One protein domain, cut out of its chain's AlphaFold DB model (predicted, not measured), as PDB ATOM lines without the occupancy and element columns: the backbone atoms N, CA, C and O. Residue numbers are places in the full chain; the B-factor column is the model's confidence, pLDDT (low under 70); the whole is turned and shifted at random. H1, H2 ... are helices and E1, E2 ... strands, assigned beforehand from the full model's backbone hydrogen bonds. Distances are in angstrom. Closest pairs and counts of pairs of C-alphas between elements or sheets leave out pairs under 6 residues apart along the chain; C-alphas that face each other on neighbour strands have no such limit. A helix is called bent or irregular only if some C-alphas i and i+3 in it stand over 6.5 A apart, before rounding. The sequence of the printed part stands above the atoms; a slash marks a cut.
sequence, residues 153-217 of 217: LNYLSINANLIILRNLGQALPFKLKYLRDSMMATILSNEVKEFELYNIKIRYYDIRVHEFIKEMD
ATOM      1  N   LEU A 153     -29.050  50.675  41.605       86.94
ATOM      2  CA  LEU A 153     -29.049  49.226  41.601       86.94
ATOM      3  C   LEU A 153     -28.757  48.666  40.203       86.94
ATOM      4  O   LEU A 153     -29.547  48.835  39.278       86.94
ATOM      5  N   ASN A 154     -27.632  47.967  40.085       88.69
ATOM      6  CA  ASN A 154     -27.174  47.250  38.899       88.69
ATOM      7  C   ASN A 154     -27.498  45.754  38.985       88.69
ATOM      8  O   ASN A 154     -27.772  45.121  37.961       88.69
ATOM      9  N   TYR A 155     -27.489  45.192  40.196       86.75
ATOM     10  CA  TYR A 155     -27.714  43.772  40.438       86.75
ATOM     11  C   TYR A 155     -28.683  43.550  41.605       86.75
ATOM     12  O   TYR A 155     -28.452  44.020  42.722       86.75
ATOM     13  N   LEU A 156     -29.734  42.767  41.364       85.50
ATOM     14  CA  LEU A 156     -30.720  42.375  42.369       85.50
ATOM     15  C   LEU A 156     -30.828  40.849  42.430       85.50
ATOM     16  O   LEU A 156     -31.117  40.212  41.423       85.50
ATOM     17  N   SER A 157     -30.628  40.253  43.606       81.50
ATOM     18  CA  SER A 157     -30.900  38.828  43.846       81.50
ATOM     19  C   SER A 157     -31.960  38.653  44.915       81.50
ATOM     20  O   SER A 157     -31.713  38.891  46.096       81.50
ATOM     21  N   ILE A 158     -33.133  38.190  44.512       75.94
ATOM     22  CA  ILE A 158     -34.301  38.059  45.383       75.94
ATOM     23  C   ILE A 158     -34.940  36.687  45.209       75.94
ATOM     24  O   ILE A 158     -34.888  36.090  44.140       75.94
ATOM     25  N   ASN A 159     -35.580  36.190  46.265       70.44
ATOM     26  CA  ASN A 159     -36.512  35.068  46.171       70.44
ATOM     27  C   ASN A 159     -37.936  35.606  46.005       70.44
ATOM     28  O   ASN A 159     -38.748  35.597  46.936       70.44
ATOM     29  N   ALA A 160     -38.198  36.216  44.854       63.88
ATOM     30  CA  ALA A 160     -39.444  36.924  44.652       63.88
ATOM     31  C   ALA A 160     -40.589  35.944  44.400       63.88
ATOM     32  O   ALA A 160     -40.516  35.061  43.552       63.88
ATOM     33  N   ASN A 161     -41.697  36.142  45.108       65.12
ATOM     34  CA  ASN A 161     -42.960  35.607  44.627       65.12
ATOM     35  C   ASN A 161     -43.481  36.489  43.474       65.12
ATOM     36  O   ASN A 161     -43.026  37.617  43.269       65.12
ATOM     37  N   LEU A 162     -44.491  35.989  42.760       65.62
ATOM     38  CA  LEU A 162     -45.146  36.672  41.636       65.62
ATOM     39  C   LEU A 162     -45.522  38.138  41.937       65.62
ATOM     40  O   LEU A 162     -45.415  38.997  41.068       65.62
ATOM     41  N   ILE A 163     -45.950  38.432  43.169       67.88
ATOM     42  CA  ILE A 163     -46.380  39.777  43.580       67.88
ATOM     43  C   ILE A 163     -45.185  40.738  43.614       67.88
ATOM     44  O   ILE A 163     -45.275  41.844  43.089       67.88
ATOM     45  N   ILE A 164     -44.054  40.310  44.183       71.19
ATOM     46  CA  ILE A 164     -42.834  41.125  44.244       71.19
ATOM     47  C   ILE A 164     -42.295  41.391  42.834       71.19
ATOM     48  O   ILE A 164     -41.943  42.529  42.536       71.19
ATOM     49  N   LEU A 165     -42.287  40.386  41.950       71.19
ATOM     50  CA  LEU A 165     -41.832  40.560  40.564       71.19
ATOM     51  C   LEU A 165     -42.686  41.563  39.787       71.19
ATOM     52  O   LEU A 165     -42.135  42.425  39.112       71.19
ATOM     53  N   ARG A 166     -44.015  41.493  39.916       71.56
ATOM     54  CA  ARG A 166     -44.927  42.443  39.257       71.56
ATOM     55  C   ARG A 166     -44.713  43.873  39.733       71.56
ATOM     56  O   ARG A 166     -44.656  44.788  38.920       71.56
ATOM     57  N   ASN A 167     -44.546  44.055  41.040       74.25
ATOM     58  CA  ASN A 167     -44.276  45.374  41.605       74.25
ATOM     59  C   ASN A 167     -42.915  45.912  41.136       74.25
ATOM     60  O   ASN A 167     -42.787  47.100  40.856       74.25
ATOM     61  N   LEU A 168     -41.912  45.041  40.982       75.12
ATOM     62  CA  LEU A 168     -40.606  45.418  40.439       75.12
ATOM     63  C   LEU A 168     -40.641  45.749  38.947       75.12
ATOM     64  O   LEU A 168     -39.966  46.695  38.562       75.12
ATOM     65  N   GLY A 169     -41.421  45.029  38.134       71.62
ATOM     66  CA  GLY A 169     -41.639  45.355  36.716       71.62
ATOM     67  C   GLY A 169     -42.227  46.759  36.537       71.62
ATOM     68  O   GLY A 169     -41.764  47.544  35.717       71.62
ATOM     69  N   GLN A 170     -43.158  47.148  37.410       71.50
ATOM     70  CA  GLN A 170     -43.743  48.494  37.401       71.50
ATOM     71  C   GLN A 170     -42.792  49.580  37.931       71.50
ATOM     72  O   GLN A 170     -42.842  50.722  37.476       71.50
ATOM     73  N   ALA A 171     -41.937  49.243  38.899       69.00
ATOM     74  CA  ALA A 171     -41.041  50.179  39.584       69.00
ATOM     75  C   ALA A 171     -39.574  50.080  39.123       69.00
ATOM     76  O   ALA A 171     -38.680  50.512  39.861       69.00
ATOM     77  N   LEU A 172     -39.342  49.501  37.937       65.50
ATOM     78  CA  LEU A 172     -38.043  49.069  37.420       65.50
ATOM     79  C   LEU A 172     -36.892  50.028  37.773       65.50
ATOM     80  O   LEU A 172     -36.934  51.210  37.416       65.50
ATOM     81  N   PRO A 173     -35.829  49.543  38.442       64.12
ATOM     82  CA  PRO A 173     -34.632  50.341  38.651       64.12
ATOM     83  C   PRO A 173     -33.999  50.647  37.285       64.12
ATOM     84  O   PRO A 173     -33.583  49.730  36.583       64.12
ATOM     85  N   PHE A 174     -33.894  51.926  36.907       68.12
ATOM     86  CA  PHE A 174     -33.429  52.359  35.574       68.12
ATOM     87  C   PHE A 174     -32.047  51.820  35.159       68.12
ATOM     88  O   PHE A 174     -31.713  51.841  33.977       68.12
ATOM     89  N   LYS A 175     -31.228  51.379  36.124       79.81
ATOM     90  CA  LYS A 175     -29.873  50.850  35.903       79.81
ATOM     91  C   LYS A 175     -29.759  49.336  36.084       79.81
ATOM     92  O   LYS A 175     -28.655  48.815  35.931       79.81
ATOM     93  N   LEU A 176     -30.847  48.632  36.412       83.69
ATOM     94  CA  LEU A 176     -30.773  47.200  36.684       83.69
ATOM     95  C   LEU A 176     -30.269  46.481  35.431       83.69
ATOM     96  O   LEU A 176     -30.833  46.629  34.355       83.69
ATOM     97  N   LYS A 177     -29.185  45.719  35.567       85.31
ATOM     98  CA  LYS A 177     -28.611  44.902  34.487       85.31
ATOM     99  C   LYS A 177     -28.882  43.424  34.708       85.31
ATOM    100  O   LYS A 177     -29.018  42.672  33.745       85.31
ATOM    101  N   TYR A 178     -28.945  43.017  35.970       84.12
ATOM    102  CA  TYR A 178     -29.069  41.626  36.371       84.12
ATOM    103  C   TYR A 178     -30.144  41.466  37.438       84.12
ATOM    104  O   TYR A 178     -30.112  42.130  38.476       84.12
ATOM    105  N   LEU A 179     -31.061  40.535  37.193       81.56
ATOM    106  CA  LEU A 179     -32.018  40.059  38.182       81.56
ATOM    107  C   LEU A 179     -31.818  38.552  38.345       81.56
ATOM    108  O   LEU A 179     -32.013  37.780  37.407       81.56
ATOM    109  N   ARG A 180     -31.402  38.130  39.538       78.19
ATOM    110  CA  ARG A 180     -31.395  36.718  39.914       78.19
ATOM    111  C   ARG A 180     -32.678  36.417  40.665       78.19
ATOM    112  O   ARG A 180     -32.937  37.017  41.710       78.19
ATOM    113  N   ASP A 181     -33.427  35.459  40.138       70.88
ATOM    114  CA  ASP A 181     -34.562  34.866  40.824       70.88
ATOM    115  C   ASP A 181     -34.268  33.391  41.102       70.88
ATOM    116  O   ASP A 181     -33.713  32.659  40.281       70.88
ATOM    117  N   SER A 182     -34.614  32.975  42.308       61.47
ATOM    118  CA  SER A 182     -34.423  31.610  42.793       61.47
ATOM    119  C   SER A 182     -35.687  30.758  42.665       61.47
ATOM    120  O   SER A 182     -35.609  29.539  42.829       61.47
ATOM    121  N   MET A 183     -36.840  31.356  42.339       59.66
ATOM    122  CA  MET A 183     -38.056  30.601  42.049       59.66
ATOM    123  C   MET A 183     -38.066  30.138  40.582       59.66
ATOM    124  O   MET A 183     -37.735  30.886  39.666       59.66
ATOM    125  N   MET A 184     -38.407  28.863  40.357       55.19
ATOM    126  CA  MET A 184     -38.382  28.227  39.033       55.19
ATOM    127  C   MET A 184     -39.209  29.024  38.011       55.19
ATOM    128  O   MET A 184     -40.425  29.164  38.148       55.19
ATOM    129  N   ALA A 185     -38.528  29.475  36.953       51.38
ATOM    130  CA  ALA A 185     -39.018  30.262  35.815       51.38
ATOM    131  C   ALA A 185     -40.280  29.717  35.118       51.38
ATOM    132  O   ALA A 185     -40.900  30.404  34.308       51.38
ATOM    133  N   THR A 186     -40.679  28.481  35.414       51.56
ATOM    134  CA  THR A 186     -41.771  27.765  34.751       51.56
ATOM    135  C   THR A 186     -43.159  28.370  34.984       51.56
ATOM    136  O   THR A 186     -44.077  28.025  34.248       51.56
ATOM    137  N   ILE A 187     -43.329  29.295  35.937       54.69
ATOM    138  CA  ILE A 187     -44.627  29.935  36.237       54.69
ATOM    139  C   ILE A 187     -44.737  31.372  35.661       54.69
ATOM    140  O   ILE A 187     -45.831  31.921  35.593       54.69
ATOM    141  N   LEU A 188     -43.640  31.977  35.178       58.97
ATOM    142  CA  LEU A 188     -43.502  33.443  35.028       58.97
ATOM    143  C   LEU A 188     -43.182  33.935  33.603       58.97
ATOM    144  O   LEU A 188     -42.596  35.000  33.420       58.97
ATOM    145  N   SER A 189     -43.542  33.174  32.566       63.72
ATOM    146  CA  SER A 189     -43.100  33.464  31.187       63.72
ATOM    147  C   SER A 189     -43.487  34.846  30.636       63.72
ATOM    148  O   SER A 189     -42.899  35.270  29.647       63.72
ATOM    149  N   ASN A 190     -44.456  35.550  31.231       67.31
ATOM    150  CA  ASN A 190     -44.853  36.891  30.793       67.31
ATOM    151  C   ASN A 190     -44.104  37.991  31.553       67.31
ATOM    152  O   ASN A 190     -43.604  38.914  30.922       67.31
ATOM    153  N   GLU A 191     -43.965  37.870  32.873       69.62
ATOM    154  CA  GLU A 191     -43.188  38.806  33.689       69.62
ATOM    155  C   GLU A 191     -41.703  38.790  33.291       69.62
ATOM    156  O   GLU A 191     -41.080  39.839  33.174       69.62
ATOM    157  N   VAL A 192     -41.139  37.613  32.992       69.81
ATOM    158  CA  VAL A 192     -39.748  37.487  32.511       69.81
ATOM    159  C   VAL A 192     -39.531  38.253  31.200       69.81
ATOM    160  O   VAL A 192     -38.530  38.953  31.066       69.81
ATOM    161  N   LYS A 193     -40.490  38.192  30.265       75.25
ATOM    162  CA  LYS A 193     -40.420  38.936  28.995       75.25
ATOM    163  C   LYS A 193     -40.409  40.445  29.208       75.25
ATOM    164  O   LYS A 193     -39.786  41.156  28.429       75.25
ATOM    165  N   GLU A 194     -41.091  40.939  30.239       78.19
ATOM    166  CA  GLU A 194     -41.080  42.365  30.561       78.19
ATOM    167  C   GLU A 194     -39.662  42.826  30.906       78.19
ATOM    168  O   GLU A 194     -39.182  43.788  30.320       78.19
ATOM    169  N   PHE A 195     -38.939  42.091  31.755       79.38
ATOM    170  CA  PHE A 195     -37.542  42.401  32.078       79.38
ATOM    171  C   PHE A 195     -36.608  42.313  30.857       79.38
ATOM    172  O   PHE A 195     -35.711  43.147  30.706       79.38
ATOM    173  N   GLU A 196     -36.834  41.354  29.954       80.19
ATOM    174  CA  GLU A 196     -36.065  41.227  28.709       80.19
ATOM    175  C   GLU A 196     -36.220  42.452  27.789       80.19
ATOM    176  O   GLU A 196     -35.236  42.872  27.180       80.19
ATOM    177  N   LEU A 197     -37.403  43.085  27.737       82.81
ATOM    178  CA  LEU A 197     -37.618  44.328  26.972       82.81
ATOM    179  C   LEU A 197     -36.731  45.482  27.460       82.81
ATOM    180  O   LEU A 197     -36.365  46.357  26.675       82.81
ATOM    181  N   TYR A 198     -36.350  45.466  28.737       83.00
ATOM    182  CA  TYR A 198     -35.436  46.438  29.335       83.00
ATOM    183  C   TYR A 198     -33.968  45.989  29.299       83.00
ATOM    184  O   TYR A 198     -33.119  46.616  29.929       83.00
ATOM    185  N   ASN A 199     -33.640  44.932  28.545       85.69
ATOM    186  CA  ASN A 199     -32.306  44.326  28.466       85.69
ATOM    187  C   ASN A 199     -31.766  43.822  29.819       85.69
ATOM    188  O   ASN A 199     -30.550  43.734  30.016       85.69
ATOM    189  N   ILE A 200     -32.655  43.476  30.752       84.38
ATOM    190  CA  ILE A 200     -32.270  42.927  32.051       84.38
ATOM    191  C   ILE A 200     -32.012  41.435  31.881       84.38
ATOM    192  O   ILE A 200     -32.881  40.671  31.466       84.38
ATOM    193  N   LYS A 201     -30.800  41.004  32.230       84.31
ATOM    194  CA  LYS A 201     -30.415  39.594  32.180       84.31
ATOM    195  C   LYS A 201     -30.983  38.870  33.391       84.31
ATOM    196  O   LYS A 201     -30.568  39.131  34.524       84.31
ATOM    197  N   ILE A 202     -31.893  37.933  33.141       79.00
ATOM    198  CA  ILE A 202     -32.422  37.059  34.185       79.00
ATOM    199  C   ILE A 202     -31.509  35.852  34.367       79.00
ATOM    200  O   ILE A 202     -31.089  35.223  33.394       79.00
ATOM    201  N   ARG A 203     -31.201  35.522  35.622       75.56
ATOM    202  CA  ARG A 203     -30.474  34.302  35.969       75.56
ATOM    203  C   ARG A 203     -31.261  33.447  36.936       75.56
ATOM    204  O   ARG A 203     -31.815  33.938  37.916       75.56
ATOM    205  N   TYR A 204     -31.210  32.157  36.657       68.81
ATOM    206  CA  TYR A 204     -31.743  31.091  37.482       68.81
ATOM    207  C   TYR A 204     -30.529  30.316  38.012       68.81
ATOM    208  O   TYR A 204     -29.554  30.174  37.276       68.81
ATOM    209  N   TYR A 205     -30.572  29.846  39.259       60.16
ATOM    210  CA  TYR A 205     -29.515  29.102  39.980       60.16
ATOM    211  C   TYR A 205     -28.490  29.910  40.796       60.16
ATOM    212  O   TYR A 205     -28.216  31.092  40.573       60.16
ATOM    213  N   ASP A 206     -27.951  29.211  41.798       55.75
ATOM    214  CA  ASP A 206     -26.981  29.709  42.766       55.75
ATOM    215  C   ASP A 206     -25.584  29.755  42.128       55.75
ATOM    216  O   ASP A 206     -24.900  28.744  41.978       55.75
ATOM    217  N   ILE A 207     -25.194  30.938  41.659       54.84
ATOM    218  CA  ILE A 207     -23.862  31.186  41.105       54.84
ATOM    219  C   ILE A 207     -22.858  31.160  42.256       54.84
ATOM    220  O   ILE A 207     -23.073  31.817  43.280       54.84
ATOM    221  N   ARG A 208     -21.737  30.452  42.076       59.53
ATOM    222  CA  ARG A 208     -20.656  30.429  43.069       59.53
ATOM    223  C   ARG A 208     -20.145  31.850  43.298       59.53
ATOM    224  O   ARG A 208     -20.044  32.637  42.366       59.53
ATOM    225  N   VAL A 209     -19.768  32.183  44.526       58.09
ATOM    226  CA  VAL A 209     -19.418  33.564  44.922       58.09
ATOM    227  C   VAL A 209     -18.346  34.196  44.029       58.09
ATOM    228  O   VAL A 209     -18.453  35.366  43.687       58.09
ATOM    229  N   HIS A 210     -17.363  33.422  43.563       56.25
ATOM    230  CA  HIS A 210     -16.330  33.913  42.645       56.25
ATOM    231  C   HIS A 210     -16.842  34.212  41.224       56.25
ATOM    232  O   HIS A 210     -16.284  35.059  40.534       56.25
ATOM    233  N   GLU A 211     -17.874  33.513  40.753       62.53
ATOM    234  CA  GLU A 211     -18.558  33.833  39.494       62.53
ATOM    235  C   GLU A 211     -19.455  35.060  39.691       62.53
ATOM    236  O   GLU A 211     -19.485  35.938  38.837       62.53
ATOM    237  N   PHE A 212     -20.094  35.173  40.858       63.47
ATOM    238  CA  PHE A 212     -20.911  36.323  41.224       63.47
ATOM    239  C   PHE A 212     -20.089  37.623  41.306       63.47
ATOM    240  O   PHE A 212     -20.496  38.632  40.743       63.47
ATOM    241  N   ILE A 213     -18.905  37.593  41.926       63.09
ATOM    242  CA  ILE A 213     -18.020  38.765  42.028       63.09
ATOM    243  C   ILE A 213     -17.589  39.271  40.644       63.09
ATOM    244  O   ILE A 213     -17.593  40.475  40.417       63.09
ATOM    245  N   LYS A 214     -17.314  38.374  39.688       65.75
ATOM    246  CA  LYS A 214     -16.970  38.750  38.301       65.75
ATOM    247  C   LYS A 214     -18.098  39.461  37.553       65.75
ATOM    248  O   LYS A 214     -17.847  40.063  36.519       65.75
ATOM    249  N   GLU A 215     -19.337  39.327  38.011       65.00
ATOM    250  CA  GLU A 215     -20.509  39.951  37.386       65.00
ATOM    251  C   GLU A 215     -20.831  41.327  37.965       65.00
ATOM    252  O   GLU A 215     -21.649  42.052  37.397       65.00
ATOM    253  N   MET A 216     -20.224  41.660  39.105       62.22
ATOM    254  CA  MET A 216     -20.337  42.968  39.743       62.22
ATOM    255  C   MET A 216     -19.376  43.997  39.128       62.22
ATOM    256  O   MET A 216     -19.549  45.186  39.394       62.22
ATOM    257  N   ASP A 217     -18.403  43.532  38.334       53.25
ATOM    258  CA  ASP A 217     -17.470  44.318  37.513       53.25
ATOM    259  C   ASP A 217     -18.084  44.715  36.155       53.25
ATOM    260  O   ASP A 217     -17.874  45.874  35.723       53.25
TER     261      ASP A 217
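This is residues 153 to 217 of the 217 residues of an uncharacterized protein of Rhizophagus irregularis (UniProt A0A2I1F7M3). A small sheet of three parallel strands, E1, E2 and E3, stands between two helices side by side, H1 and H2, and a last helix, H3, whose residues 209 to 214 stick out on the far side. The fit is loose: H2 only grazes the sheet, and H1 and H3 are not on it. The printed part has 65 residues, in the order E1 H1 E2 H2 E3 H3, of mixed class, helices and strands. The whole is compact, with a radius of gyration of the C-alphas of 11.5 A and spans of 30 by 25 by 16 A.

E1, residues 155 to 158, begins at C-alpha 155 (-27.714, 43.772, 40.438) and is 10.0 A long. H1 is residues 162 to 170, 12.6 A; E2, residues 178 to 181, 9.8 A; H2, residues 189 to 197, 12.9 A; E3, residues 201 to 203, 6.5 A. H3, residues 209 to 215, 9.9 A, ends at C-alpha 215 (-20.509, 39.951, 37.386).

E2 is the inner strand. E1 is parallel to it at 9 degrees, with N 156 and O 178 3.0 A apart, and E3 at 30 degrees, with N 203 and O 179 3.0 A apart, both within hydrogen-bond range. E1, H1, E2 and E2, H2, E3 are strand-helix-strand units, two parallel neighbour strands with a helix between, each with a right-handed crossover. H2 grazes the sheet with residues 192 to 196. H1 and H2 touch, the C-alphas of Gly 169 and Phe 195 closest at 6.9 A, at a shallow tilt of 25 degrees, the same way. H3 is apart from H1 and H2. Every O i to N i+4 pair is within hydrogen-bond range in H1, 4 of 5 in H2 and 2 of 3 in H3.

The C-alphas farthest apart, of Gln 170 and His 210, are 31.5 A apart. The printed part has no cut and no long link. Its mean pLDDT is 70.4, with 33 residues under 70, among them 204 to 217.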